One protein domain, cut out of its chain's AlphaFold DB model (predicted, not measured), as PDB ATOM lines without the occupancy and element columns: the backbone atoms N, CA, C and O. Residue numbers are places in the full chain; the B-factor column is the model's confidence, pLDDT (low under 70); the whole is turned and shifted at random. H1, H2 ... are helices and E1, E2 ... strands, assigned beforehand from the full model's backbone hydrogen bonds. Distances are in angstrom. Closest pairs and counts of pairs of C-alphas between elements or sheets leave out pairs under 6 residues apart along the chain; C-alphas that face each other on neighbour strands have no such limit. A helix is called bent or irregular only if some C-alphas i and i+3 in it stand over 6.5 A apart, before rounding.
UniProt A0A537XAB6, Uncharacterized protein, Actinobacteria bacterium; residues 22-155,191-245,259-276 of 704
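AT A GLANCE: This is residues 22 to 155, 191 to 245 and 259 to 276 of the 704 residues of an uncharacterized protein of Actinobacteria bacterium (UniProt A0A537XAB6). A strongly twisted sheet with sharply bent strands curls into a small, nearly closed barrel, in which E5, E2, E3 and E4 follow round until E4 comes back beside E6. The hairpin of E6 and E7 reaches toward one end of the longest axis, and H5 and H6 lie toward the other with E1, H1 and H2; H4 lies far out on a loop. The 207 printed residues include six named helices and seven named strands, in the order H1 H2 E1 E2 E3 H3 H4 E4 E5 E6 E7 H5 H6, with under half of the residues in them. The sheet is branched and antiparallel, the class is mixed, and the whole is compact, with a radius of gyration of the C-alphas of 17.1 A and spans of 59 by 45 by 32 A.

HOW THE PARTS SIT: Start at H1, residues 22 to 26, on the sheet at a height of 9.0 A and only just over E1, residues 43 to 45, with 3 C-alphas on it. H2, residues 32 to 35, is not on the sheet. E5, residues 139 to 149, has E1 and E2, residues 55 to 67, on one side and E6, residues 194 to 206, on the other; look for N 148 and O 44 at 2.8 A, N 58 and O 142 at 2.9 A, and N 204 and O 141 at 2.8 A. E2 bends by 99 degrees at residue 61, E5 by 79 at 145 and E6 by 93 at 201. E2 and E3, residues 80 to 87, form a hairpin, with N 63 and O 84 at 2.8 A. E4, residues 119 to 124, is the antiparallel neighbour of E3, with N 85 and O 119 at 2.8 A; its closest C-alphas to E6 are those of His 120 and Glu 196, 5.1 A. E6 and E7, residues 217 to 225, form a hairpin, with N 205 and O 221 at 2.8 A. H3, residues 89 to 94, is irregular, with C-alphas 90 and 93 at 7.3 A, and lies on the opposite face from H5, residues 229 to 238. H5 touches H6, residues 264 to 270, closest at the C-alphas of Ala 233 and Val 270, 5.0 A. H4, residues 101 to 104, is apart from E3. In H1 and H6 every O i to N i+4 pair is within hydrogen-bond range, in H5 5 of 6, in H3 0 of 2 with 1 of 3 O i to N i+3 pairs; H2 and H4 are too short for such a pair.

IN THESE COORDINATES: Find C-alpha 22 at (9.749, 15.678, 24.723), where H1 begins, and C-alpha 270 at (1.445, 1.702, 40.950), where H6 ends. E7 is 26.2 A long, E6 26.0 A, E5 24.0 A, E2 23.7 A and H5 14.8 A.

THE WHOLE: The C-alphas farthest apart are those of Gln 215 and Ala 245, 60.0 A. Residues 156 to 190 and 246 to 258 are not printed, with gaps of 6.9 A and 6.3 A between C-alphas. The links E2 to E3, H4 to E4 and E4 to E5 are long. The mean pLDDT of the printed part is 84.0; 27 residues are under 70, among them 240 to 245.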
ATOM      1  N   GLN A  22      10.345  16.983  24.975       85.19
ATOM      2  CA  GLN A  22       9.749  15.678  24.723       85.19
ATOM      3  C   GLN A  22       9.319  14.940  26.009       85.19
ATOM      4  O   GLN A  22       8.210  14.411  26.009       85.19
ATOM      5  N   PRO A  23      10.067  14.985  27.126       84.75
ATOM      6  CA  PRO A  23       9.670  14.330  28.375       84.75
ATOM      7  C   PRO A  23       8.299  14.788  28.886       84.75
ATOM      8  O   PRO A  23       7.484  13.971  29.306       84.75
ATOM      9  N   LEU A  24       7.972  16.083  28.759       78.88
ATOM     10  CA  LEU A  24       6.650  16.620  29.125       78.88
ATOM     11  C   LEU A  24       5.515  16.089  28.236       78.88
ATOM     12  O   LEU A  24       4.379  15.934  28.691       78.88
ATOM     13  N   VAL A  25       5.812  15.855  26.955       81.12
ATOM     14  CA  VAL A  25       4.866  15.258  26.001       81.12
ATOM     15  C   VAL A  25       4.661  13.779  26.324       81.12
ATOM     16  O   VAL A  25       3.534  13.286  26.261       81.12
ATOM     17  N   ASP A  26       5.735  13.097  26.710       83.94
ATOM     18  CA  ASP A  26       5.748  11.663  26.981       83.94
ATOM     19  C   ASP A  26       5.142  11.311  28.352       83.94
ATOM     20  O   ASP A  26       4.548  10.240  28.498       83.94
ATOM     21  N   GLY A  27       5.173  12.239  29.317       82.00
ATOM     22  CA  GLY A  27       4.420  12.133  30.572       82.00
ATOM     23  C   GLY A  27       5.072  12.753  31.808       82.00
ATOM     24  O   GLY A  27       4.404  12.853  32.836       82.00
ATOM     25  N   CYS A  28       6.326  13.204  31.744       81.94
ATOM     26  CA  CYS A  28       6.980  13.847  32.882       81.94
ATOM     27  C   CYS A  28       6.225  15.107  33.320       81.94
ATOM     28  O   CYS A  28       5.696  15.868  32.505       81.94
ATOM     29  N   GLN A  29       6.193  15.349  34.632       76.38
ATOM     30  CA  GLN A  29       5.490  16.502  35.203       76.38
ATOM     31  C   GLN A  29       6.383  17.536  35.870       76.38
ATOM     32  O   GLN A  29       5.896  18.637  36.138       76.38
ATOM     33  N   ARG A  30       7.646  17.188  36.160       74.88
ATOM     34  CA  ARG A  30       8.580  18.029  36.932       74.88
ATOM     35  C   ARG A  30       7.919  18.545  38.209       74.88
ATOM     36  O   ARG A  30       7.879  19.744  38.482       74.88
ATOM     37  N   ASN A  31       7.304  17.622  38.946       70.88
ATOM     38  CA  ASN A  31       6.510  17.914  40.131       70.88
ATOM     39  C   ASN A  31       7.095  17.174  41.343       70.88
ATOM     40  O   ASN A  31       6.619  16.087  41.673       70.88
ATOM     41  N   PRO A  32       8.077  17.777  42.033       67.56
ATOM     42  CA  PRO A  32       8.740  17.186  43.196       67.56
ATOM     43  C   PRO A  32       7.790  16.667  44.276       67.56
ATOM     44  O   PRO A  32       7.894  15.538  44.739       67.56
ATOM     45  N   ALA A  33       6.786  17.472  44.636       67.56
ATOM     46  CA  ALA A  33       5.792  17.077  45.630       67.56
ATOM     47  C   ALA A  33       4.931  15.897  45.147       67.56
ATOM     48  O   ALA A  33       4.419  15.125  45.956       67.56
ATOM     49  N   GLY A  34       4.743  15.777  43.833       70.56
ATOM     50  CA  GLY A  34       4.066  14.652  43.209       70.56
ATOM     51  C   GLY A  34       4.880  13.366  43.267       70.56
ATOM     52  O   GLY A  34       4.295  12.344  43.607       70.56
ATOM     53  N   LEU A  35       6.192  13.423  43.022       73.12
ATOM     54  CA  LEU A  35       7.099  12.270  43.141       73.12
ATOM     55  C   LEU A  35       7.042  11.692  44.565       73.12
ATOM     56  O   LEU A  35       6.630  10.552  44.762       73.12
ATOM     57  N   LEU A  36       7.219  12.547  45.580       68.06
ATOM     58  CA  LEU A  36       7.136  12.176  47.006       68.06
ATOM     59  C   LEU A  36       5.763  11.650  47.465       68.06
ATOM     60  O   LEU A  36       5.609  11.171  48.589       68.06
ATOM     61  N   THR A  37       4.714  11.810  46.656       68.44
ATOM     62  CA  THR A  37       3.354  11.369  47.001       68.44
ATOM     63  C   THR A  37       2.794  10.325  46.041       68.44
ATOM     64  O   THR A  37       1.620   9.963  46.181       68.44
ATOM     65  N   PHE A  38       3.598   9.827  45.092       70.44
ATOM     66  CA  PHE A  38       3.152   8.994  43.965       70.44
ATOM     67  C   PHE A  38       1.986   9.601  43.185       70.44
ATOM     68  O   PHE A  38       1.070   8.919  42.720       70.44
ATOM     69  N   MET A  39       1.957  10.922  43.116       74.31
ATOM     70  CA  MET A  39       1.001  11.685  42.331       74.31
ATOM     71  C   MET A  39       1.651  12.280  41.083       74.31
ATOM     72  O   MET A  39       0.997  13.056  40.394       74.31
ATOM     73  N   SER A  40       2.897  11.905  40.790       78.50
ATOM     74  CA  SER A  40       3.624  12.157  39.547       78.50
ATOM     75  C   SER A  40       4.586  10.994  39.304       78.50
ATOM     76  O   SER A  40       5.087  10.472  40.295       78.50
ATOM     77  N   PRO A  41       4.810  10.589  38.042       83.25
ATOM     78  CA  PRO A  41       5.737   9.524  37.721       83.25
ATOM     79  C   PRO A  41       7.183  10.011  37.796       83.25
ATOM     80  O   PRO A  41       7.486  11.100  37.296       83.25
ATOM     81  N   GLU A  42       8.038   9.181  38.368       83.50
ATOM     82  CA  GLU A  42       9.492   9.268  38.305       83.50
ATOM     83  C   GLU A  42      10.015   8.789  36.951       83.50
ATOM     84  O   GLU A  42      10.846   9.464  36.359       83.50
ATOM     85  N   TRP A  43       9.414   7.746  36.371       89.31
ATOM     86  CA  TRP A  43       9.788   7.251  35.043       89.31
ATOM     87  C   TRP A  43       8.601   7.182  34.081       89.31
ATOM     88  O   TRP A  43       7.490   6.759  34.424       89.31
ATOM     89  N   VAL A  44       8.835   7.579  32.828       89.25
ATOM     90  CA  VAL A  44       7.860   7.447  31.731       89.25
ATOM     91  C   VAL A  44       8.532   6.949  30.459       89.25
ATOM     92  O   VAL A  44       9.658   7.327  30.168       89.25
ATOM     93  N   PHE A  45       7.843   6.145  29.646       92.38
ATOM     94  CA  PHE A  45       8.417   5.660  28.382       92.38
ATOM     95  C   PHE A  45       8.768   6.801  27.421       92.38
ATOM     96  O   PHE A  45       7.960   7.706  27.200       92.38
ATOM     97  N   VAL A  46       9.919   6.702  26.757       92.19
ATOM     98  CA  VAL A  46      10.268   7.588  25.641       92.19
ATOM     99  C   VAL A  46       9.295   7.354  24.485       92.19
ATOM    100  O   VAL A  46       9.017   6.223  24.093       92.19
ATOM    101  N   ASN A  47       8.778   8.438  23.909       87.12
ATOM    102  CA  ASN A  47       7.642   8.482  22.978       87.12
ATOM    103  C   ASN A  47       6.281   8.126  23.611       87.12
ATOM    104  O   ASN A  47       5.280   7.995  22.893       87.12
ATOM    105  N   GLY A  48       6.221   7.950  24.934       78.19
ATOM    106  CA  GLY A  48       5.002   7.742  25.708       78.19
ATOM    107  C   GLY A  48       4.082   6.675  25.110       78.19
ATOM    108  O   GLY A  48       4.447   5.519  24.917       78.19
ATOM    109  N   GLN A  49       2.845   7.065  24.782       65.81
ATOM    110  CA  GLN A  49       1.842   6.165  24.188       65.81
ATOM    111  C   GLN A  49       2.166   5.670  22.780       65.81
ATOM    112  O   GLN A  49       1.601   4.667  22.343       65.81
ATOM    113  N   ALA A  50       3.039   6.368  22.058       68.50
ATOM    114  CA  ALA A  50       3.416   6.002  20.701       68.50
ATOM    115  C   ALA A  50       4.544   4.958  20.657       68.50
ATOM    116  O   ALA A  50       4.808   4.427  19.579       68.50
ATOM    117  N   ALA A  51       5.176   4.643  21.796       69.12
ATOM    118  CA  ALA A  51       6.336   3.755  21.876       69.12
ATOM    119  C   ALA A  51       6.062   2.330  21.353       69.12
ATOM    120  O   ALA A  51       6.946   1.684  20.798       69.12
ATOM    121  N   GLY A  52       4.824   1.838  21.469       81.06
ATOM    122  CA  GLY A  52       4.498   0.461  21.106       81.06
ATOM    123  C   GLY A  52       5.147  -0.528  22.075       81.06
ATOM    124  O   GLY A  52       4.564  -0.809  23.118       81.06
ATOM    125  N   ASP A  53       6.317  -1.064  21.718       87.75
ATOM    126  CA  ASP A  53       7.141  -1.894  22.604       87.75
ATOM    127  C   ASP A  53       8.265  -1.033  23.207       87.75
ATOM    128  O   ASP A  53       9.192  -0.691  22.473       87.75
ATOM    129  N   PRO A  54       8.197  -0.671  24.501       90.94
ATOM    130  CA  PRO A  54       9.207   0.168  25.140       90.94
ATOM    131  C   PRO A  54      10.510  -0.576  25.451       90.94
ATOM    132  O   PRO A  54      11.451   0.045  25.931       90.94
ATOM    133  N   VAL A  55      10.608  -1.883  25.185       93.50
ATOM    134  CA  VAL A  55      11.827  -2.650  25.466       93.50
ATOM    135  C   VAL A  55      12.872  -2.429  24.378       93.50
ATOM    136  O   VAL A  55      12.685  -2.834  23.227       93.50
ATOM    137  N   HIS A  56      14.027  -1.890  24.760       95.19
ATOM    138  CA  HIS A  56      15.170  -1.699  23.873       95.19
ATOM    139  C   HIS A  56      16.377  -2.516  24.324       95.19
ATOM    140  O   HIS A  56      16.554  -2.796  25.507       95.19
ATOM    141  N   GLN A  57      17.210  -2.902  23.354       96.56
ATOM    142  CA  GLN A  57      18.508  -3.517  23.611       96.56
ATOM    143  C   GLN A  57      19.611  -2.464  23.540       96.56
ATOM    144  O   GLN A  57      19.628  -1.674  22.598       96.56
ATOM    145  N   ILE A  58      20.584  -2.555  24.441       96.25
ATOM    146  CA  ILE A  58      21.875  -1.869  24.346       96.25
ATOM    147  C   ILE A  58      23.025  -2.877  24.449       96.25
ATOM    148  O   ILE A  58      22.915  -3.901  25.130       96.25
ATOM    149  N   GLN A  59      24.137  -2.589  23.772       98.12
ATOM    150  CA  GLN A  59      25.432  -3.206  24.056       98.12
ATOM    151  C   GLN A  59      26.485  -2.125  24.254       98.12
ATOM    152  O   GLN A  59      26.426  -1.070  23.616       98.12
ATOM    153  N   GLY A  60      27.438  -2.389  25.141       97.12
ATOM    154  CA  GLY A  60      28.450  -1.409  25.504       97.12
ATOM    155  C   GLY A  60      29.399  -1.899  26.588       97.12
ATOM    156  O   GLY A  60      29.543  -3.104  26.820       97.12
ATOM    157  N   SER A  61      30.062  -0.950  27.238       96.75
ATOM    158  CA  SER A  61      30.924  -1.190  28.398       96.75
ATOM    159  C   SER A  61      30.321  -0.564  29.648       96.75
ATOM    160  O   SER A  61      29.910   0.592  29.597       96.75
ATOM    161  N   ALA A  62      30.308  -1.312  30.751       94.31
ATOM    162  CA  ALA A  62      29.879  -0.809  32.051       94.31
ATOM    163  C   ALA A  62      30.898   0.191  32.622       94.31
ATOM    164  O   ALA A  62      32.113  -0.034  32.526       94.31
ATOM    165  N   THR A  63      30.401   1.276  33.211       86.81
ATOM    166  CA  THR A  63      31.175   2.292  33.937       86.81
ATOM    167  C   THR A  63      30.375   2.826  35.119       86.81
ATOM    168  O   THR A  63      29.161   2.708  35.091       86.81
ATOM    169  N   LEU A  64      31.024   3.456  36.100       81.50
ATOM    170  CA  LEU A  64      30.364   3.989  37.305       81.50
ATOM    171  C   LEU A  64      29.517   2.924  38.015       81.50
ATOM    172  O   LEU A  64      28.361   3.141  38.337       81.50
ATOM    173  N   VAL A  65      30.085   1.735  38.196       85.19
ATOM    174  CA  VAL A  65      29.378   0.602  38.793       85.19
ATOM    175  C   VAL A  65      29.395   0.717  40.315       85.19
ATOM    176  O   VAL A  65      30.442   0.489  40.925       85.19
ATOM    177  N   HIS A  66      28.246   0.967  40.935       81.88
ATOM    178  CA  HIS A  66      28.116   1.031  42.390       81.88
ATOM    179  C   HIS A  66      26.737   0.550  42.863       81.88
ATOM    180  O   HIS A  66      25.886   0.113  42.095       81.88
ATOM    181  N   THR A  67      26.544   0.520  44.177       81.38
ATOM    182  CA  THR A  67      25.189   0.451  44.741       81.38
ATOM    183  C   THR A  67      24.656   1.861  44.877       81.38
ATOM    184  O   THR A  67      25.463   2.726  45.219       81.38
ATOM    185  N   ALA A  68      23.351   2.062  44.721       76.38
ATOM    186  CA  ALA A  68      22.740   3.360  44.959       76.38
ATOM    187  C   ALA A  68      23.143   3.925  46.324       76.38
ATOM    188  O   ALA A  68      23.111   3.223  47.352       76.38
ATOM    189  N   ASP A  69      23.579   5.182  46.291       65.69
ATOM    190  CA  ASP A  69      23.855   5.979  47.479       65.69
ATOM    191  C   ASP A  69      22.533   6.425  48.119       65.69
ATOM    192  O   ASP A  69      22.401   6.405  49.344       65.69
ATOM    193  N   GLU A  70      21.539   6.756  47.288       65.00
ATOM    194  CA  GLU A  70      20.207   7.222  47.676       65.00
ATOM    195  C   GLU A  70      19.165   6.688  46.695       65.00
ATOM    196  O   GLU A  70      19.442   6.631  45.508       65.00
ATOM    197  N   ASP A  71      17.967   6.373  47.190       71.19
ATOM    198  CA  ASP A  71      16.802   6.010  46.377       71.19
ATOM    199  C   ASP A  71      15.537   6.567  47.033       71.19
ATOM    200  O   ASP A  71      15.438   6.631  48.268       71.19
ATOM    201  N   LEU A  72      14.535   6.925  46.228       69.94
ATOM    202  CA  LEU A  72      13.240   7.369  46.739       69.94
ATOM    203  C   LEU A  72      12.484   6.173  47.359       69.94
ATOM    204  O   LEU A  72      12.045   5.271  46.644       69.94
ATOM    205  N   PRO A  73      12.235   6.143  48.688       68.88
ATOM    206  CA  PRO A  73      11.599   4.989  49.343       68.88
ATOM    207  C   PRO A  73      10.172   4.727  48.877       68.88
ATOM    208  O   PRO A  73       9.611   3.653  49.111       68.88
ATOM    209  N   GLU A  74       9.547   5.754  48.317       69.25
ATOM    210  CA  GLU A  74       8.288   5.666  47.623       69.25
ATOM    211  C   GLU A  74       8.436   4.760  46.375       69.25
ATOM    212  O   GLU A  74       7.783   3.718  46.309       69.25
ATOM    213  N   GLY A  75       9.338   5.055  45.439       68.94
ATOM    214  CA  GLY A  75       9.477   4.330  44.167       68.94
ATOM    215  C   GLY A  75      10.056   2.910  44.252       68.94
ATOM    216  O   GLY A  75       9.827   2.122  43.340       68.94
ATOM    217  N   HIS A  76      10.739   2.539  45.342       76.81
ATOM    218  CA  HIS A  76      11.580   1.330  45.390       76.81
ATOM    219  C   HIS A  76      11.175   0.316  46.477       76.81
ATOM    220  O   HIS A  76      10.757   0.666  47.586       76.81
ATOM    221  N   ASN A  77      11.356  -0.991  46.217       76.81
ATOM    222  CA  ASN A  77      11.274  -2.022  47.272       76.81
ATOM    223  C   ASN A  77      12.634  -2.325  47.926       76.81
ATOM    224  O   ASN A  77      12.704  -2.829  49.058       76.81
ATOM    225  N   SER A  78      13.715  -2.065  47.209       80.38
ATOM    226  CA  SER A  78      15.104  -2.256  47.600       80.38
ATOM    227  C   SER A  78      15.958  -1.224  46.896       80.38
ATOM    228  O   SER A  78      15.552  -0.753  45.846       80.38
ATOM    229  N   TYR A  79      17.116  -0.915  47.474       81.44
ATOM    230  CA  TYR A  79      18.053  -0.015  46.812       81.44
ATOM    231  C   TYR A  79      18.520  -0.573  45.478       81.44
ATOM    232  O   TYR A  79      18.631  -1.803  45.342       81.44
ATOM    233  N   ASP A  80      18.927   0.301  44.584       83.19
ATOM    234  CA  ASP A  80      19.332  -0.073  43.249       83.19
ATOM    235  C   ASP A  80      20.809  -0.481  43.173       83.19
ATOM    236  O   ASP A  80      21.634  -0.308  44.090       83.19
ATOM    237  N   MET A  81      21.090  -1.248  42.126       86.62
ATOM    238  CA  MET A  81      22.433  -1.456  41.628       86.62
ATOM    239  C   MET A  81      22.567  -0.617  40.366       86.62
ATOM    240  O   MET A  81      21.841  -0.858  39.396       86.62
ATOM    241  N   ASP A  82      23.539   0.287  40.386       86.62
ATOM    242  CA  ASP A  82      23.624   1.370  39.421       86.62
ATOM    243  C   ASP A  82      24.882   1.202  38.595       86.62
ATOM    244  O   ASP A  82      25.957   0.829  39.086       86.62
ATOM    245  N   PHE A  83      24.742   1.460  37.306       88.56
ATOM    246  CA  PHE A  83      25.873   1.599  36.420       88.56
ATOM    247  C   PHE A  83      25.479   2.338  35.160       88.56
ATOM    248  O   PHE A  83      24.374   2.233  34.643       88.56
ATOM    249  N   ASP A  84      26.465   2.977  34.570       90.12
ATOM    250  CA  ASP A  84      26.348   3.515  33.238       90.12
ATOM    251  C   ASP A  84      26.778   2.500  32.187       90.12
ATOM    252  O   ASP A  84      27.736   1.734  32.342       90.12
ATOM    253  N   VAL A  85      26.152   2.601  31.022       94.69
ATOM    254  CA  VAL A  85      26.604   1.955  29.800       94.69
ATOM    255  C   VAL A  85      27.184   3.007  28.872       94.69
ATOM    256  O   VAL A  85      26.475   3.888  28.393       94.69
ATOM    257  N   ALA A  86      28.464   2.863  28.531       94.56
ATOM    258  CA  ALA A  86      29.042   3.508  27.360       94.56
ATOM    259  C   ALA A  86      28.622   2.710  26.105       94.56
ATOM    260  O   ALA A  86      29.162   1.615  25.888       94.56
ATOM    261  N   PRO A  87      27.652   3.193  25.301       95.69
ATOM    262  CA  PRO A  87      27.061   2.418  24.216       95.69
ATOM    263  C   PRO A  87      28.045   2.198  23.071       95.69
ATOM    264  O   PRO A  87      28.795   3.094  22.675       95.69
ATOM    265  N   ASP A  88      27.966   1.025  22.448       95.56
ATOM    266  CA  ASP A  88      28.562   0.835  21.132       95.56
ATOM    267  C   ASP A  88      27.844   1.706  20.094       95.56
ATOM    268  O   ASP A  88      26.655   2.012  20.211       95.56
ATOM    269  N   ALA A  89      28.556   2.055  19.021       93.44
ATOM    270  CA  ALA A  89      28.074   2.975  17.990       93.44
ATOM    271  C   ALA A  89      26.647   2.696  17.452       93.44
ATOM    272  O   ALA A  89      25.927   3.662  17.214       93.44
ATOM    273  N   PRO A  90      26.185   1.439  17.265       94.38
ATOM    274  CA  PRO A  90      24.817   1.176  16.805       94.38
ATOM    275  C   PRO A  90      23.713   1.585  17.792       94.38
ATOM    276  O   PRO A  90      22.568   1.747  17.377       94.38
ATOM    277  N   TYR A  91      24.041   1.741  19.078       94.81
ATOM    278  CA  TYR A  91      23.082   1.982  20.159       94.81
ATOM    279  C   TYR A  91      23.049   3.437  20.632       94.81
ATOM    280  O   TYR A  91      22.229   3.786  21.475       94.81
ATOM    281  N   THR A  92      23.874   4.323  20.064       91.88
ATOM    282  CA  THR A  92      23.922   5.741  20.469       91.88
ATOM    283  C   THR A  92      22.609   6.485  20.222       91.88
ATOM    284  O   THR A  92      22.412   7.554  20.782       91.88
ATOM    285  N   GLY A  93      21.708   5.941  19.395       91.69
ATOM    286  CA  GLY A  93      20.367   6.497  19.183       91.69
ATOM    287  C   GLY A  93      19.434   6.387  20.394       91.69
ATOM    288  O   GLY A  93      18.371   6.997  20.372       91.69
ATOM    289  N   LEU A  94      19.823   5.631  21.427       93.94
ATOM    290  CA  LEU A  94      19.110   5.569  22.706       93.94
ATOM    291  C   LEU A  94      19.442   6.742  23.631       93.94
ATOM    292  O   LEU A  94      18.736   6.922  24.609       93.94
ATOM    293  N   LEU A  95      20.495   7.515  23.343       93.94
ATOM    294  CA  LEU A  95      20.904   8.673  24.136       93.94
ATOM    295  C   LEU A  95      20.071   9.898  23.744       93.94
ATOM    296  O   LEU A  95      20.000  10.226  22.558       93.94
ATOM    297  N   ALA A  96      19.499  10.614  24.711       92.38
ATOM    298  CA  ALA A  96      18.837  11.891  24.467       92.38
ATOM    299  C   ALA A  96      19.808  13.072  24.374       92.38
ATOM    300  O   ALA A  96      20.887  13.084  24.971       92.38
ATOM    301  N   GLY A  97      19.379  14.107  23.651       90.31
ATOM    302  CA  GLY A  97      20.121  15.353  23.502       90.31
ATOM    303  C   GLY A  97      21.027  15.438  22.277       90.31
ATOM    304  O   GLY A  97      21.041  14.591  21.384       90.31
ATOM    305  N   ASP A  98      21.775  16.533  22.233       88.81
ATOM    306  CA  ASP A  98      22.669  16.923  21.154       88.81
ATOM    307  C   ASP A  98      23.996  17.411  21.763       88.81
ATOM    308  O   ASP A  98      24.007  18.398  22.507       88.81
ATOM    309  N   PRO A  99      25.146  16.793  21.435       88.19
ATOM    310  CA  PRO A  99      26.451  17.214  21.953       88.19
ATOM    311  C   PRO A  99      26.873  18.632  21.526       88.19
ATOM    312  O   PRO A  99      27.814  19.196  22.092       88.19
ATOM    313  N   SER A 100      26.214  19.220  20.523       87.06
ATOM    314  CA  SER A 100      26.435  20.594  20.061       87.06
ATOM    315  C   SER A 100      25.555  21.637  20.764       87.06
ATOM    316  O   SER A 100      25.836  22.838  20.664       87.06
ATOM    317  N   ALA A 101      24.545  21.204  21.529       82.00
ATOM    318  CA  ALA A 101      23.664  22.084  22.290       82.00
ATOM    319  C   ALA A 101      24.437  22.943  23.308       82.00
ATOM    320  O   ALA A 101      25.602  22.688  23.637       82.00
ATOM    321  N   ASN A 102      23.785  23.997  23.810       74.88
ATOM    322  CA  ASN A 102      24.324  24.858  24.868       74.88
ATOM    323  C   ASN A 102      25.704  25.468  24.528       74.88
ATOM    324  O   ASN A 102      26.567  25.626  25.393       74.88
ATOM    325  N   GLY A 103      25.934  25.792  23.247       76.06
ATOM    326  CA  GLY A 103      27.213  26.321  22.764       76.06
ATOM    327  C   GLY A 103      28.339  25.281  22.750       76.06
ATOM    328  O   GLY A 103      29.489  25.626  23.014       76.06
ATOM    329  N   GLY A 104      28.012  24.014  22.480       77.88
ATOM    330  CA  GLY A 104      28.957  22.894  22.472       77.88
ATOM    331  C   GLY A 104      29.189  22.237  23.835       77.88
ATOM    332  O   GLY A 104      30.095  21.411  23.953       77.88
ATOM    333  N   LYS A 105      28.399  22.593  24.856       78.38
ATOM    334  CA  LYS A 105      28.410  21.951  26.185       78.38
ATOM    335  C   LYS A 105      27.522  20.705  26.264       78.38
ATOM    336  O   LYS A 105      27.644  19.959  27.229       78.38
ATOM    337  N   GLY A 106      26.680  20.491  25.255       83.62
ATOM    338  CA  GLY A 106      25.735  19.386  25.191       83.62
ATOM    339  C   GLY A 106      24.556  19.523  26.156       83.62
ATOM    340  O   GLY A 106      24.487  20.466  26.952       83.62
ATOM    341  N   ASN A 107      23.602  18.604  26.038       82.75
ATOM    342  CA  ASN A 107      22.419  18.459  26.889       82.75
ATOM    343  C   ASN A 107      21.983  16.974  26.919       82.75
ATOM    344  O   ASN A 107      22.553  16.159  26.194       82.75
ATOM    345  N   GLY A 108      21.007  16.621  27.755       84.50
ATOM    346  CA  GLY A 108      20.556  15.245  27.968       84.50
ATOM    347  C   GLY A 108      21.710  14.337  28.386       84.50
ATOM    348  O   GLY A 108      22.549  14.713  29.207       84.50
ATOM    349  N   ASN A 109      21.804  13.166  27.762       90.06
ATOM    350  CA  ASN A 109      22.918  12.229  27.930       90.06
ATOM    351  C   ASN A 109      24.241  12.749  27.330       90.06
ATOM    352  O   ASN A 109      25.289  12.159  27.551       90.06
ATOM    353  N   PHE A 110      24.237  13.845  26.563       88.75
ATOM    354  CA  PHE A 110      25.446  14.453  25.988       88.75
ATOM    355  C   PHE A 110      25.961  15.673  26.759       88.75
ATOM    356  O   PHE A 110      26.845  16.377  26.258       88.75
ATOM    357  N   ALA A 111      25.436  15.954  27.952       82.62
ATOM    358  CA  ALA A 111      26.023  16.960  28.829       82.62
ATOM    359  C   ALA A 111      27.498  16.622  29.126       82.62
ATOM    360  O   ALA A 111      27.861  15.464  29.316       82.62
ATOM    361  N   ARG A 112      28.389  17.620  29.063       78.69
ATOM    362  CA  ARG A 112      29.843  17.423  29.232       78.69
ATOM    363  C   ARG A 112      30.260  17.327  30.700       78.69
ATOM    364  O   ARG A 112      30.974  18.196  31.203       78.69
ATOM    365  N   ASP A 113      29.847  16.249  31.337       72.19
ATOM    366  CA  ASP A 113      30.201  15.841  32.695       72.19
ATOM    367  C   ASP A 113      30.632  14.361  32.699       72.19
ATOM    368  O   ASP A 113      31.074  13.835  31.670       72.19
ATOM    369  N   GLN A 114      30.607  13.712  33.863       68.50
ATOM    370  CA  GLN A 114      31.028  12.321  34.023       68.50
ATOM    371  C   GLN A 114      30.108  11.316  33.304       68.50
ATOM    372  O   GLN A 114      30.570  10.220  32.967       68.50
ATOM    373  N   ASP A 115      28.885  11.732  32.960       72.00
ATOM    374  CA  ASP A 115      27.850  10.918  32.304       72.00
ATOM    375  C   ASP A 115      27.871  11.106  30.778       72.00
ATOM    376  O   ASP A 115      27.008  10.606  30.051       72.00
ATOM    377  N   PHE A 116      28.851  11.862  30.262       84.00
ATOM    378  CA  PHE A 116      28.897  12.239  28.856       84.00
ATOM    379  C   PHE A 116      28.809  11.020  27.931       84.00
ATOM    380  O   PHE A 116      29.704  10.171  27.892       84.00
ATOM    381  N   ALA A 117      27.773  11.030  27.094       88.94
ATOM    382  CA  ALA A 117      27.461  10.016  26.100       88.94
ATOM    383  C   ALA A 117      27.294   8.607  26.690       88.94
ATOM    384  O   ALA A 117      27.662   7.622  26.045       88.94
ATOM    385  N   LYS A 118      26.728   8.521  27.895       89.31
ATOM    386  CA  LYS A 118      26.390   7.270  28.565       89.31
ATOM    387  C   LYS A 118      24.898   7.187  28.862       89.31
ATOM    388  O   LYS A 118      24.192   8.198  28.907       89.31
ATOM    389  N   LEU A 119      24.431   5.956  29.003       91.12
ATOM    390  CA  LEU A 119      23.070   5.641  29.399       91.12
ATOM    391  C   LEU A 119      23.103   5.117  30.831       91.12
ATOM    392  O   LEU A 119      23.779   4.113  31.063       91.12
ATOM    393  N   HIS A 120      22.403   5.785  31.742       89.69
ATOM    394  CA  HIS A 120      22.267   5.307  33.109       89.69
ATOM    395  C   HIS A 120      21.367   4.066  33.148       89.69
ATOM    396  O   HIS A 120      20.513   3.867  32.268       89.69
ATOM    397  N   VAL A 121      21.637   3.183  34.103       90.00
ATOM    398  CA  VAL A 121      20.933   1.921  34.294       90.00
ATOM    399  C   VAL A 121      20.846   1.632  35.779       90.00
ATOM    400  O   VAL A 121      21.867   1.502  36.455       90.00
ATOM    401  N   GLU A 122      19.621   1.384  36.214       85.88
ATOM    402  CA  GLU A 122      19.291   1.036  37.585       85.88
ATOM    403  C   GLU A 122      18.528  -0.297  37.590       85.88
ATOM    404  O   GLU A 122      17.834  -0.670  36.629       85.88
ATOM    405  N   TRP A 123      18.713  -1.089  38.645       87.88
ATOM    406  CA  TRP A 123      17.834  -2.216  38.948       87.88
ATOM    407  C   TRP A 123      17.917  -2.576  40.417       87.88
ATOM    408  O   TRP A 123      18.970  -2.980  40.917       87.88
ATOM    409  N   GLU A 124      16.758  -2.545  41.061       86.50
ATOM    410  CA  GLU A 124      16.520  -3.027  42.415       86.50
ATOM    411  C   GLU A 124      17.359  -4.265  42.795       86.50
ATOM    412  O   GLU A 124      17.147  -5.398  42.331       86.50
ATOM    413  N   SER A 125      18.296  -4.063  43.725       84.06
ATOM    414  CA  SER A 125      19.259  -5.068  44.196       84.06
ATOM    415  C   SER A 125      18.609  -6.291  44.856       84.06
ATOM    416  O   SER A 125      19.239  -7.349  44.989       84.06
ATOM    417  N   GLY A 126      17.344  -6.174  45.273       80.88
ATOM    418  CA  GLY A 126      16.516  -7.279  45.749       80.88
ATOM    419  C   GLY A 126      16.029  -8.220  44.640       80.88
ATOM    420  O   GLY A 126      15.739  -9.388  44.928       80.88
ATOM    421  N   SER A 127      15.977  -7.748  43.392       83.94
ATOM    422  CA  SER A 127      15.471  -8.486  42.227       83.94
ATOM    423  C   SER A 127      16.579  -8.953  41.286       83.94
ATOM    424  O   SER A 127      16.470 -10.051  40.725       83.94
ATOM    425  N   VAL A 128      17.680  -8.203  41.168       87.75
ATOM    426  CA  VAL A 128      18.857  -8.628  40.399       87.75
ATOM    427  C   VAL A 128      19.895  -9.345  41.277       87.75
ATOM    428  O   VAL A 128      20.448  -8.772  42.216       87.75
ATOM    429  N   PRO A 129      20.231 -10.619  41.001       89.56
ATOM    430  CA  PRO A 129      21.196 -11.353  41.806       89.56
ATOM    431  C   PRO A 129      22.639 -10.898  41.538       89.56
ATOM    432  O   PRO A 129      23.073 -10.764  40.399       89.56
ATOM    433  N   THR A 130      23.439 -10.810  42.598       90.44
ATOM    434  CA  THR A 130      24.826 -10.301  42.561       90.44
ATOM    435  C   THR A 130      25.776 -11.031  41.603       90.44
ATOM    436  O   THR A 130      26.792 -10.474  41.208       90.44
ATOM    437  N   PHE A 131      25.479 -12.268  41.179       91.81
ATOM    438  CA  PHE A 131      26.348 -12.981  40.234       91.81
ATOM    439  C   PHE A 131      26.370 -12.349  38.837       91.81
ATOM    440  O   PHE A 131      27.320 -12.610  38.104       91.81
ATOM    441  N   VAL A 132      25.342 -11.575  38.467       94.19
ATOM    442  CA  VAL A 132      25.242 -10.897  37.165       94.19
ATOM    443  C   VAL A 132      25.560  -9.405  37.259       94.19
ATOM    444  O   VAL A 132      25.567  -8.730  36.241       94.19
ATOM    445  N   TRP A 133      25.857  -8.875  38.449       94.94
ATOM    446  CA  TRP A 133      26.252  -7.472  38.577       94.94
ATOM    447  C   TRP A 133      27.581  -7.253  37.839       94.94
ATOM    448  O   TRP A 133      28.502  -8.074  38.005       94.94
ATOM    449  N   PRO A 134      27.696  -6.216  36.992       95.62
ATOM    450  CA  PRO A 134      28.919  -5.924  36.261       95.62
ATOM    451  C   PRO A 134      30.041  -5.476  37.199       95.62
ATOM    452  O   PRO A 134      29.828  -5.198  38.372       95.62
ATOM    453  N   ALA A 135      31.263  -5.458  36.693       92.62
ATOM    454  CA  ALA A 135      32.342  -4.645  37.233       92.62
ATOM    455  C   ALA A 135      32.739  -3.592  36.192       92.62
ATOM    456  O   ALA A 135      32.372  -3.701  35.019       92.62
ATOM    457  N   GLU A 136      33.518  -2.598  36.617       88.88
ATOM    458  CA  GLU A 136      34.096  -1.605  35.711       88.88
ATOM    459  C   GLU A 136      34.711  -2.257  34.466       88.88
ATOM    460  O   GLU A 136      35.519  -3.186  34.560       88.88
ATOM    461  N   HIS A 137      34.337  -1.731  33.299       91.56
ATOM    462  CA  HIS A 137      34.787  -2.154  31.972       91.56
ATOM    463  C   HIS A 137      34.303  -3.523  31.481       91.56
ATOM    464  O   HIS A 137      34.675  -3.917  30.367       91.56
ATOM    465  N   ASP A 138      33.457  -4.231  32.232       97.69
ATOM    466  CA  ASP A 138      32.774  -5.409  31.700       97.69
ATOM    467  C   ASP A 138      31.976  -5.038  30.441       97.69
ATOM    468  O   ASP A 138      31.456  -3.928  30.291       97.69
ATOM    469  N   ARG A 139      31.894  -5.976  29.497       98.06
ATOM    470  CA  ARG A 139      31.064  -5.825  28.300       98.06
ATOM    471  C   ARG A 139      29.658  -6.279  28.630       98.06
ATOM    472  O   ARG A 139      29.487  -7.363  29.180       98.06
ATOM    473  N   ILE A 140      28.666  -5.476  28.273       97.19
ATOM    474  CA  ILE A 140      27.275  -5.754  28.618       97.19
ATOM    475  C   ILE A 140      26.406  -5.848  27.368       97.19
ATOM    476  O   ILE A 140      26.627  -5.136  26.387       97.19
ATOM    477  N   ALA A 141      25.408  -6.724  27.426       98.12
ATOM    478  CA  ALA A 141      24.225  -6.679  26.581       98.12
ATOM    479  C   ALA A 141      22.997  -6.671  27.494       98.12
ATOM    480  O   ALA A 141      22.849  -7.538  28.354       98.12
ATOM    481  N   LEU A 142      22.136  -5.680  27.318       96.69
ATOM    482  CA  LEU A 142      21.046  -5.387  28.240       96.69
ATOM    483  C   LEU A 142      19.760  -5.146  27.464       96.69
ATOM    484  O   LEU A 142      19.796  -4.598  26.363       96.69
ATOM    485  N   TRP A 143      18.639  -5.558  28.051       97.31
ATOM    486  CA  TRP A 143      17.292  -5.253  27.583       97.31
ATOM    487  C   TRP A 143      16.494  -4.650  28.733       97.31
ATOM    488  O   TRP A 143      16.398  -5.286  29.782       97.31
ATOM    489  N   GLY A 144      15.897  -3.481  28.534       95.19
ATOM    490  CA  GLY A 144      15.105  -2.768  29.546       95.19
ATOM    491  C   GLY A 144      14.108  -1.812  28.902       95.19
ATOM    492  O   GLY A 144      14.094  -1.706  27.670       95.19
ATOM    493  N   GLN A 145      13.256  -1.161  29.698       93.94
ATOM    494  CA  GLN A 145      12.328  -0.163  29.158       93.94
ATOM    495  C   GLN A 145      13.080   1.136  28.869       93.94
ATOM    496  O   GLN A 145      13.826   1.621  29.709       93.94
ATOM    497  N   TRP A 146      12.909   1.701  27.675       95.25
ATOM    498  CA  TRP A 146      13.499   2.990  27.323       95.25
ATOM    499  C   TRP A 146      12.629   4.110  27.870       95.25
ATOM    500  O   TRP A 146      11.525   4.362  27.371       95.25
ATOM    501  N   ILE A 147      13.126   4.747  28.923       93.75
ATOM    502  CA  ILE A 147      12.382   5.717  29.720       93.75
ATOM    503  C   ILE A 147      13.080   7.072  29.746       93.75
ATOM    504  O   ILE A 147      14.254   7.186  29.400       93.75
ATOM    505  N   TRP A 148      12.315   8.089  30.119       91.25
ATOM    506  CA  TRP A 148      12.799   9.343  30.666       91.25
ATOM    507  C   TRP A 148      12.802   9.246  32.179       91.25
ATOM    508  O   TRP A 148      11.769   8.900  32.759       91.25
ATOM    509  N   ASP A 149      13.915   9.626  32.785       87.12
ATOM    510  CA  ASP A 149      13.972   9.921  34.207       87.12
ATOM    511  C   ASP A 149      13.439  11.345  34.446       87.12
ATOM    512  O   ASP A 149      14.042  12.359  34.079       87.12
ATOM    513  N   CYS A 150      12.237  11.409  35.013       81.50
ATOM    514  CA  CYS A 150      11.533  12.633  35.361       81.50
ATOM    515  C   CYS A 150      11.952  13.196  36.731       81.50
ATOM    516  O   CYS A 150      11.580  14.340  37.038       81.50
ATOM    517  N   GLY A 151      12.654  12.410  37.555       73.19
ATOM    518  CA  GLY A 151      13.175  12.795  38.865       73.19
ATOM    519  C   GLY A 151      14.343  13.772  38.749       73.19
ATOM    520  O   GLY A 151      14.370  14.795  39.443       73.19
ATOM    521  N   HIS A 152      15.228  13.558  37.773       68.44
ATOM    522  CA  HIS A 152      16.470  14.325  37.614       68.44
ATOM    523  C   HIS A 152      16.421  15.384  36.494       68.44
ATOM    524  O   HIS A 152      17.305  15.510  35.643       68.44
ATOM    525  N   TRP A 153      15.393  16.242  36.507       63.19
ATOM    526  CA  TRP A 153      15.285  17.357  35.556       63.19
ATOM    527  C   TRP A 153      16.271  18.500  35.850       63.19
ATOM    528  O   TRP A 153      16.156  19.224  36.844       63.19
ATOM    529  N   GLY A 154      17.181  18.763  34.909       52.12
ATOM    530  CA  GLY A 154      17.978  19.996  34.882       52.12
ATOM    531  C   GLY A 154      19.163  20.042  35.850       52.12
ATOM    532  O   GLY A 154      19.983  20.957  35.737       52.12
ATOM    533  N   GLN A 155      19.280  19.063  36.742       48.78
ATOM    534  CA  GLN A 155      20.515  18.724  37.439       48.78
ATOM    535  C   GLN A 155      21.248  17.660  36.612       48.78
ATOM    536  O   GLN A 155      20.634  16.952  35.819       48.78
ATOM    537  N   ARG A 191      20.432  21.217  30.939       76.00
ATOM    538  CA  ARG A 191      20.752  19.815  30.601       76.00
ATOM    539  C   ARG A 191      19.494  19.098  30.107       76.00
ATOM    540  O   ARG A 191      19.519  18.535  29.025       76.00
ATOM    541  N   GLY A 192      18.381  19.234  30.815       77.38
ATOM    542  CA  GLY A 192      17.149  18.507  30.510       77.38
ATOM    543  C   GLY A 192      17.103  17.132  31.181       77.38
ATOM    544  O   GLY A 192      18.022  16.822  31.935       77.38
ATOM    545  N   GLU A 193      16.046  16.351  30.946       83.75
ATOM    546  CA  GLU A 193      15.953  14.960  31.412       83.75
ATOM    547  C   GLU A 193      16.891  14.052  30.600       83.75
ATOM    548  O   GLU A 193      17.280  14.366  29.466       83.75
ATOM    549  N   GLN A 194      17.254  12.909  31.174       87.00
ATOM    550  CA  GLN A 194      18.030  11.880  30.493       87.00
ATOM    551  C   GLN A 194      17.167  10.677  30.168       87.00
ATOM    552  O   GLN A 194      16.142  10.428  30.800       87.00
ATOM    553  N   THR A 195      17.579   9.960  29.130       93.12
ATOM    554  CA  THR A 195      17.017   8.645  28.851       93.12
ATOM    555  C   THR A 195      17.856   7.558  29.484       93.12
ATOM    556  O   THR A 195      19.083   7.688  29.523       93.12
ATOM    557  N   GLU A 196      17.198   6.467  29.862       92.94
ATOM    558  CA  GLU A 196      17.790   5.329  30.571       92.94
ATOM    559  C   GLU A 196      17.196   4.001  30.088       92.94
ATOM    560  O   GLU A 196      16.280   3.982  29.253       92.94
ATOM    561  N   LEU A 197      17.720   2.882  30.601       92.75
ATOM    562  CA  LEU A 197      17.038   1.589  30.527       92.75
ATOM    563  C   LEU A 197      16.717   1.077  31.927       92.75
ATOM    564  O   LEU A 197      17.564   0.462  32.569       92.75
ATOM    565  N   HIS A 198      15.468   1.275  32.337       90.75
ATOM    566  CA  HIS A 198      14.971   0.962  33.670       90.75
ATOM    567  C   HIS A 198      13.525   0.425  33.581       90.75
ATOM    568  O   HIS A 198      12.841   0.747  32.611       90.75
ATOM    569  N   PRO A 199      13.111  -0.514  34.457       90.00
ATOM    570  CA  PRO A 199      13.970  -1.578  34.947       90.00
ATOM    571  C   PRO A 199      14.335  -2.539  33.800       90.00
ATOM    572  O   PRO A 199      13.719  -2.600  32.726       90.00
ATOM    573  N   MET A 200      15.356  -3.357  34.033       92.38
ATOM    574  CA  MET A 200      15.819  -4.339  33.055       92.38
ATOM    575  C   MET A 200      14.929  -5.590  32.996       92.38
ATOM    576  O   MET A 200      14.485  -6.121  34.011       92.38
ATOM    577  N   GLN A 201      14.758  -6.152  31.797       93.94
ATOM    578  CA  GLN A 201      14.259  -7.516  31.562       93.94
ATOM    579  C   GLN A 201      15.380  -8.550  31.539       93.94
ATOM    580  O   GLN A 201      15.179  -9.697  31.952       93.94
ATOM    581  N   ALA A 202      16.541  -8.170  31.009       96.00
ATOM    582  CA  ALA A 202      17.675  -9.063  30.851       96.00
ATOM    583  C   ALA A 202      19.000  -8.310  30.936       96.00
ATOM    584  O   ALA A 202      19.156  -7.249  30.336       96.00
ATOM    585  N   LEU A 203      19.968  -8.924  31.612       97.69
ATOM    586  CA  LEU A 203      21.336  -8.445  31.723       97.69
ATOM    587  C   LEU A 203      22.298  -9.590  31.404       97.69
ATOM    588  O   LEU A 203      22.223 -10.671  31.995       97.69
ATOM    589  N   VAL A 204      23.197  -9.344  30.460       98.56
ATOM    590  CA  VAL A 204      24.293 -10.235  30.092       98.56
ATOM    591  C   VAL A 204      25.597  -9.488  30.302       98.56
ATOM    592  O   VAL A 204      25.787  -8.416  29.736       98.56
ATOM    593  N   VAL A 205      26.502 -10.064  31.086       98.56
ATOM    594  CA  VAL A 205      27.785  -9.464  31.452       98.56
ATOM    595  C   VAL A 205      28.918 -10.390  31.053       98.56
ATOM    596  O   VAL A 205      29.117 -11.444  31.655       98.56
ATOM    597  N   THR A 206      29.696  -9.982  30.058       98.31
ATOM    598  CA  THR A 206      30.957 -10.614  29.677       98.31
ATOM    599  C   THR A 206      32.105  -9.942  30.420       98.31
ATOM    600  O   THR A 206      32.396  -8.763  30.217       98.31
ATOM    601  N   ARG A 207      32.776 -10.716  31.278       96.38
ATOM    602  CA  ARG A 207      33.793 -10.203  32.200       96.38
ATOM    603  C   ARG A 207      35.027  -9.702  31.454       96.38
ATOM    604  O   ARG A 207      35.615 -10.452  30.673       96.38
ATOM    605  N   ALA A 208      35.476  -8.485  31.759       92.62
ATOM    606  CA  ALA A 208      36.754  -7.950  31.288       92.62
ATOM    607  C   ALA A 208      37.933  -8.775  31.831       92.62
ATOM    608  O   ALA A 208      38.912  -9.038  31.130       92.62
ATOM    609  N   ALA A 209      37.806  -9.242  33.074       88.94
ATOM    610  CA  ALA A 209      38.698 -10.212  33.684       88.94
ATOM    611  C   ALA A 209      37.868 -11.265  34.422       88.94
ATOM    612  O   ALA A 209      37.231 -10.961  35.425       88.94
ATOM    613  N   SER A 210      37.898 -12.513  33.942       89.69
ATOM    614  CA  SER A 210      37.302 -13.634  34.678       89.69
ATOM    615  C   SER A 210      37.869 -13.690  36.099       89.69
ATOM    616  O   SER A 210      39.050 -13.411  36.315       89.69
ATOM    617  N   TRP A 211      37.023 -14.052  37.060       92.75
ATOM    618  CA  TRP A 211      37.429 -14.253  38.449       92.75
ATOM    619  C   TRP A 211      37.237 -15.697  38.902       92.75
ATOM    620  O   TRP A 211      37.843 -16.110  39.889       92.75
ATOM    621  N   SER A 212      36.410 -16.487  38.214       92.31
ATOM    622  CA  SER A 212      35.993 -17.807  38.698       92.31
ATOM    623  C   SER A 212      36.513 -18.977  37.857       92.31
ATOM    624  O   SER A 212      36.477 -20.125  38.309       92.31
ATOM    625  N   SER A 213      36.999 -18.723  36.636       90.81
ATOM    626  CA  SER A 213      37.409 -19.789  35.722       90.81
ATOM    627  C   SER A 213      38.825 -20.293  36.025       90.81
ATOM    628  O   SER A 213      39.786 -19.557  35.824       90.81
ATOM    629  N   PRO A 214      39.025 -21.577  36.382       89.12
ATOM    630  CA  PRO A 214      40.364 -22.154  36.535       89.12
ATOM    631  C   PRO A 214      41.052 -22.457  35.191       89.12
ATOM    632  O   PRO A 214      42.149 -23.012  35.161       89.12
ATOM    633  N   GLN A 215      40.398 -22.154  34.069       89.25
ATOM    634  CA  GLN A 215      40.889 -22.376  32.712       89.25
ATOM    635  C   GLN A 215      40.846 -21.062  31.934       89.25
ATOM    636  O   GLN A 215      40.031 -20.189  32.233       89.25
ATOM    637  N   ALA A 216      41.687 -20.941  30.907       88.62
ATOM    638  CA  ALA A 216      41.621 -19.816  29.984       88.62
ATOM    639  C   ALA A 216      40.289 -19.845  29.218       88.62
ATOM    640  O   ALA A 216      40.101 -20.663  28.314       88.62
ATOM    641  N   ALA A 217      39.370 -18.972  29.614       92.56
ATOM    642  CA  ALA A 217      38.048 -18.839  29.030       92.56
ATOM    643  C   ALA A 217      37.520 -17.420  29.253       92.56
ATOM    644  O   ALA A 217      37.849 -16.779  30.253       92.56
ATOM    645  N   THR A 218      36.674 -16.970  28.337       95.38
ATOM    646  CA  THR A 218      35.777 -15.838  28.554       95.38
ATOM    647  C   THR A 218      34.676 -16.280  29.507       95.38
ATOM    648  O   THR A 218      34.065 -17.327  29.292       95.38
ATOM    649  N   GLU A 219      34.428 -15.500  30.556       97.00
ATOM    650  CA  GLU A 219      33.339 -15.712  31.509       97.00
ATOM    651  C   GLU A 219      32.185 -14.768  31.162       97.00
ATOM    652  O   GLU A 219      32.402 -13.579  30.933       97.00
ATOM    653  N   THR A 220      30.964 -15.290  31.066       98.50
ATOM    654  CA  THR A 220      29.771 -14.479  30.796       98.50
ATOM    655  C   THR A 220      28.608 -14.919  31.662       98.50
ATOM    656  O   THR A 220      28.279 -16.100  31.702       98.50
ATOM    657  N   ASP A 221      27.995 -13.968  32.349       98.19
ATOM    658  CA  ASP A 221      26.797 -14.149  33.158       98.19
ATOM    659  C   ASP A 221      25.577 -13.664  32.385       98.19
ATOM    660  O   ASP A 221      25.640 -12.620  31.754       98.19
ATOM    661  N   ALA A 222      24.468 -14.396  32.440       97.69
ATOM    662  CA  ALA A 222      23.192 -13.978  31.876       97.69
ATOM    663  C   ALA A 222      22.085 -14.154  32.911       97.69
ATOM    664  O   ALA A 222      21.968 -15.220  33.527       97.69
ATOM    665  N   PHE A 223      21.254 -13.131  33.070       96.38
ATOM    666  CA  PHE A 223      20.065 -13.146  33.909       96.38
ATOM    667  C   PHE A 223      18.892 -12.525  33.156       96.38
ATOM    668  O   PHE A 223      19.039 -11.482  32.528       96.38
ATOM    669  N   ILE A 224      17.733 -13.178  33.200       94.75
ATOM    670  CA  ILE A 224      16.483 -12.692  32.602       94.75
ATOM    671  C   ILE A 224      15.397 -12.852  33.654       94.75
ATOM    672  O   ILE A 224      15.305 -13.925  34.256       94.75
ATOM    673  N   SER A 225      14.561 -11.838  33.858       90.88
ATOM    674  CA  SER A 225      13.519 -11.859  34.883       90.88
ATOM    675  C   SER A 225      12.244 -11.163  34.426       90.88
ATOM    676  O   SER A 225      12.275 -10.154  33.731       90.88
ATOM    677  N   SER A 226      11.099 -11.696  34.850       90.12
ATOM    678  CA  SER A 226       9.810 -11.006  34.737       90.12
ATOM    679  C   SER A 226       9.529 -10.073  35.919       90.12
ATOM    680  O   SER A 226       8.440  -9.516  35.994       90.12
ATOM    681  N   ASP A 227      10.433 -10.000  36.892       88.81
ATOM    682  CA  ASP A 227      10.312  -9.129  38.059       88.81
ATOM    683  C   ASP A 227      10.834  -7.738  37.697       88.81
ATOM    684  O   ASP A 227      12.044  -7.553  37.590       88.81
ATOM    685  N   GLY A 228       9.913  -6.817  37.407       88.69
ATOM    686  CA  GLY A 228      10.212  -5.415  37.109       88.69
ATOM    687  C   GLY A 228       9.977  -4.498  38.309       88.69
ATOM    688  O   GLY A 228      10.058  -3.292  38.152       88.69
ATOM    689  N   THR A 229       9.657  -5.070  39.473       87.00
ATOM    690  CA  THR A 229       9.458  -4.352  40.738       87.00
ATOM    691  C   THR A 229       8.475  -3.178  40.641       87.00
ATOM    692  O   THR A 229       7.591  -3.162  39.782       87.00
ATOM    693  N   HIS A 230       8.545  -2.238  41.582       86.31
ATOM    694  CA  HIS A 230       7.649  -1.087  41.601       86.31
ATOM    695  C   HIS A 230       7.966  -0.093  40.468       86.31
ATOM    696  O   HIS A 230       7.038   0.503  39.922       86.31
ATOM    697  N   ALA A 231       9.226  -0.049  40.029       87.19
ATOM    698  CA  ALA A 231       9.705   0.680  38.858       87.19
ATOM    699  C   ALA A 231       8.877   0.402  37.590       87.19
ATOM    700  O   ALA A 231       8.255   1.296  37.017       87.19
ATOM    701  N   TYR A 232       8.744  -0.869  37.192       90.50
ATOM    702  CA  TYR A 232       7.941  -1.216  36.015       90.50
ATOM    703  C   TYR A 232       6.457  -0.868  36.210       90.50
ATOM    704  O   TYR A 232       5.763  -0.500  35.256       90.50
ATOM    705  N   ALA A 233       5.943  -0.991  37.442       89.06
ATOM    706  CA  ALA A 233       4.566  -0.626  37.753       89.06
ATOM    707  C   ALA A 233       4.320   0.869  37.509       89.06
ATOM    708  O   ALA A 233       3.285   1.224  36.944       89.06
ATOM    709  N   GLU A 234       5.264   1.723  37.892       87.50
ATOM    710  CA  GLU A 234       5.239   3.166  37.675       87.50
ATOM    711  C   GLU A 234       5.187   3.523  36.192       87.50
ATOM    712  O   GLU A 234       4.215   4.142  35.739       87.50
ATOM    713  N   GLU A 235       6.148   3.028  35.420       88.25
ATOM    714  CA  GLU A 235       6.264   3.291  33.987       88.25
ATOM    715  C   GLU A 235       5.012   2.861  33.222       88.25
ATOM    716  O   GLU A 235       4.420   3.631  32.453       88.25
ATOM    717  N   GLN A 236       4.539   1.630  33.459       87.44
ATOM    718  CA  GLN A 236       3.370   1.128  32.747       87.44
ATOM    719  C   GLN A 236       2.075   1.799  33.211       87.44
ATOM    720  O   GLN A 236       1.143   1.918  32.418       87.44
ATOM    721  N   CYS A 237       1.975   2.228  34.473       87.31
ATOM    722  CA  CYS A 237       0.807   2.956  34.970       87.31
ATOM    723  C   CYS A 237       0.798   4.406  34.489       87.31
ATOM    724  O   CYS A 237      -0.287   4.990  34.357       87.31
ATOM    725  N   ALA A 238       1.973   4.979  34.222       84.44
ATOM    726  CA  ALA A 238       2.113   6.245  33.529       84.44
ATOM    727  C   ALA A 238       1.726   6.101  32.051       84.44
ATOM    728  O   ALA A 238       1.050   6.972  31.482       84.44
ATOM    729  N   SER A 239       2.049   4.947  31.459       76.56
ATOM    730  CA  SER A 239       1.557   4.548  30.150       76.56
ATOM    731  C   SER A 239       0.016   4.433  30.169       76.56
ATOM    732  O   SER A 239      -0.606   3.761  30.981       76.56
ATOM    733  N   GLY A 240      -0.646   5.183  29.300       59.50
ATOM    734  CA  GLY A 240      -2.101   5.290  29.171       59.50
ATOM    735  C   GLY A 240      -2.634   6.643  29.620       59.50
ATOM    736  O   GLY A 240      -3.791   6.962  29.349       59.50
ATOM    737  N   ARG A 241      -1.800   7.441  30.298       59.94
ATOM    738  CA  ARG A 241      -2.204   8.682  30.975       59.94
ATOM    739  C   ARG A 241      -1.489   9.932  30.461       59.94
ATOM    740  O   ARG A 241      -1.688  11.004  31.030       59.94
ATOM    741  N   ALA A 242      -0.709   9.790  29.386       51.09
ATOM    742  CA  ALA A 242      -0.006  10.890  28.736       51.09
ATOM    743  C   ALA A 242      -0.950  12.069  28.461       51.09
ATOM    744  O   ALA A 242      -2.134  11.907  28.138       51.09
ATOM    745  N   SER A 243      -0.411  13.267  28.645       44.00
ATOM    746  CA  SER A 243      -1.165  14.505  28.693       44.00
ATOM    747  C   SER A 243      -1.949  14.748  27.396       44.00
ATOM    748  O   SER A 243      -1.406  14.862  26.302       44.00
ATOM    749  N   ALA A 244      -3.269  14.918  27.510       37.06
ATOM    750  CA  ALA A 244      -4.105  15.482  26.445       37.06
ATOM    751  C   ALA A 244      -3.878  17.001  26.292       37.06
ATOM    752  O   ALA A 244      -4.819  17.766  26.077       37.06
ATOM    753  N   ALA A 245      -2.639  17.456  26.445       38.41
ATOM    754  CA  ALA A 245      -2.277  18.854  26.432       38.41
ATOM    755  C   ALA A 245      -1.184  19.095  25.398       38.41
ATOM    756  O   ALA A 245      -0.016  19.320  25.691       38.41
ATOM    757  N   LEU A 259      -0.854  20.522  32.039       42.72
ATOM    758  CA  LEU A 259      -0.426  19.167  32.420       42.72
ATOM    759  C   LEU A 259      -1.640  18.361  32.887       42.72
ATOM    760  O   LEU A 259      -2.362  18.789  33.789       42.72
ATOM    761  N   ALA A 260      -1.890  17.203  32.265       48.69
ATOM    762  CA  ALA A 260      -2.807  16.216  32.827       48.69
ATOM    763  C   ALA A 260      -2.222  15.767  34.166       48.69
ATOM    764  O   ALA A 260      -1.101  15.279  34.194       48.69
ATOM    765  N   THR A 261      -2.934  15.985  35.268       56.22
ATOM    766  CA  THR A 261      -2.452  15.625  36.604       56.22
ATOM    767  C   THR A 261      -2.612  14.128  36.830       56.22
ATOM    768  O   THR A 261      -3.747  13.644  36.846       56.22
ATOM    769  N   TYR A 262      -1.510  13.406  37.057       72.00
ATOM    770  CA  TYR A 262      -1.585  12.148  37.790       72.00
ATOM    771  C   TYR A 262      -2.194  12.419  39.174       72.00
ATOM    772  O   TYR A 262      -2.177  13.535  39.701       72.00
ATOM    773  N   GLY A 263      -2.855  11.408  39.716       70.31
ATOM    774  CA  GLY A 263      -3.673  11.555  40.905       70.31
ATOM    775  C   GLY A 263      -3.769  10.255  41.690       70.31
ATOM    776  O   GLY A 263      -3.021   9.311  41.438       70.31
ATOM    777  N   PRO A 264      -4.711  10.159  42.641       78.12
ATOM    778  CA  PRO A 264      -4.862   8.975  43.489       78.12
ATOM    779  C   PRO A 264      -5.089   7.664  42.723       78.12
ATOM    780  O   PRO A 264      -4.853   6.581  43.250       78.12
ATOM    781  N   ASP A 265      -5.581   7.744  41.492       79.75
ATOM    782  CA  ASP A 265      -5.783   6.621  40.587       79.75
ATOM    783  C   ASP A 265      -4.484   6.137  39.922       79.75
ATOM    784  O   ASP A 265      -4.405   4.962  39.560       79.75
ATOM    785  N   PHE A 266      -3.481   7.006  39.764       82.88
ATOM    786  CA  PHE A 266      -2.124   6.620  39.368       82.88
ATOM    787  C   PHE A 266      -1.455   5.915  40.542       82.88
ATOM    788  O   PHE A 266      -1.144   4.737  40.415       82.88
ATOM    789  N   ALA A 267      -1.431   6.546  41.721       82.25
ATOM    790  CA  ALA A 267      -0.935   5.923  42.948       82.25
ATOM    791  C   ALA A 267      -1.568   4.542  43.205       82.25
ATOM    792  O   ALA A 267      -0.877   3.588  43.551       82.25
ATOM    793  N   ALA A 268      -2.886   4.397  43.013       84.25
ATOM    794  CA  ALA A 268      -3.576   3.115  43.173       84.25
ATOM    795  C   ALA A 268      -3.183   2.062  42.120       84.25
ATOM    796  O   ALA A 268      -3.280   0.867  42.402       84.25
ATOM    797  N   CYS A 269      -2.784   2.492  40.922       87.19
ATOM    798  CA  CYS A 269      -2.259   1.620  39.877       87.19
ATOM    799  C   CYS A 269      -0.853   1.135  40.237       87.19
ATOM    800  O   CYS A 269      -0.640  -0.074  40.256       87.19
ATOM    801  N   VAL A 270       0.059   2.045  40.588       85.88
ATOM    802  CA  VAL A 270       1.445   1.702  40.950       85.88
ATOM    803  C   VAL A 270       1.463   0.782  42.181       85.88
ATOM    804  O   VAL A 270       2.069  -0.279  42.174       85.88
ATOM    805  N   ASN A 271       0.649   1.079  43.202       86.06
ATOM    806  CA  ASN A 271       0.532   0.263  44.423       86.06
ATOM    807  C   ASN A 271      -0.159  -1.104  44.243       86.06
ATOM    808  O   ASN A 271      -0.335  -1.852  45.215       86.06
ATOM    809  N   ASN A 272      -0.608  -1.450  43.038       87.25
ATOM    810  CA  ASN A 272      -1.138  -2.775  42.760       87.25
ATOM    811  C   ASN A 272      -0.004  -3.701  42.316       87.25
ATOM    812  O   ASN A 272       0.317  -3.731  41.140       87.25
ATOM    813  N   THR A 273       0.487  -4.561  43.210       86.56
ATOM    814  CA  THR A 273       1.625  -5.471  42.947       86.56
ATOM    815  C   THR A 273       1.437  -6.454  41.781       86.56
ATOM    816  O   THR A 273       2.336  -7.214  41.439       86.56
ATOM    817  N   ALA A 274       0.236  -6.551  41.198       85.56
ATOM    818  CA  ALA A 274       0.048  -7.262  39.930       85.56
ATOM    819  C   ALA A 274       0.737  -6.547  38.753       85.56
ATOM    820  O   ALA A 274       0.968  -7.174  37.722       85.56
ATOM    821  N   ASN A 275       1.035  -5.262  38.924       88.50
ATOM    822  CA  ASN A 275       1.686  -4.392  37.965       88.50
ATOM    823  C   ASN A 275       3.218  -4.419  38.081       88.50
ATOM    824  O   ASN A 275       3.875  -3.869  37.213       88.50
ATOM    825  N   ASP A 276       3.788  -5.110  39.070       87.94
ATOM    826  CA  ASP A 276       5.248  -5.215  39.226       87.94
ATOM    827  C   ASP A 276       5.876  -6.199  38.214       87.94
ATOM    828  O   ASP A 276       7.092  -6.305  38.067       87.94
TER     829      ASP A 276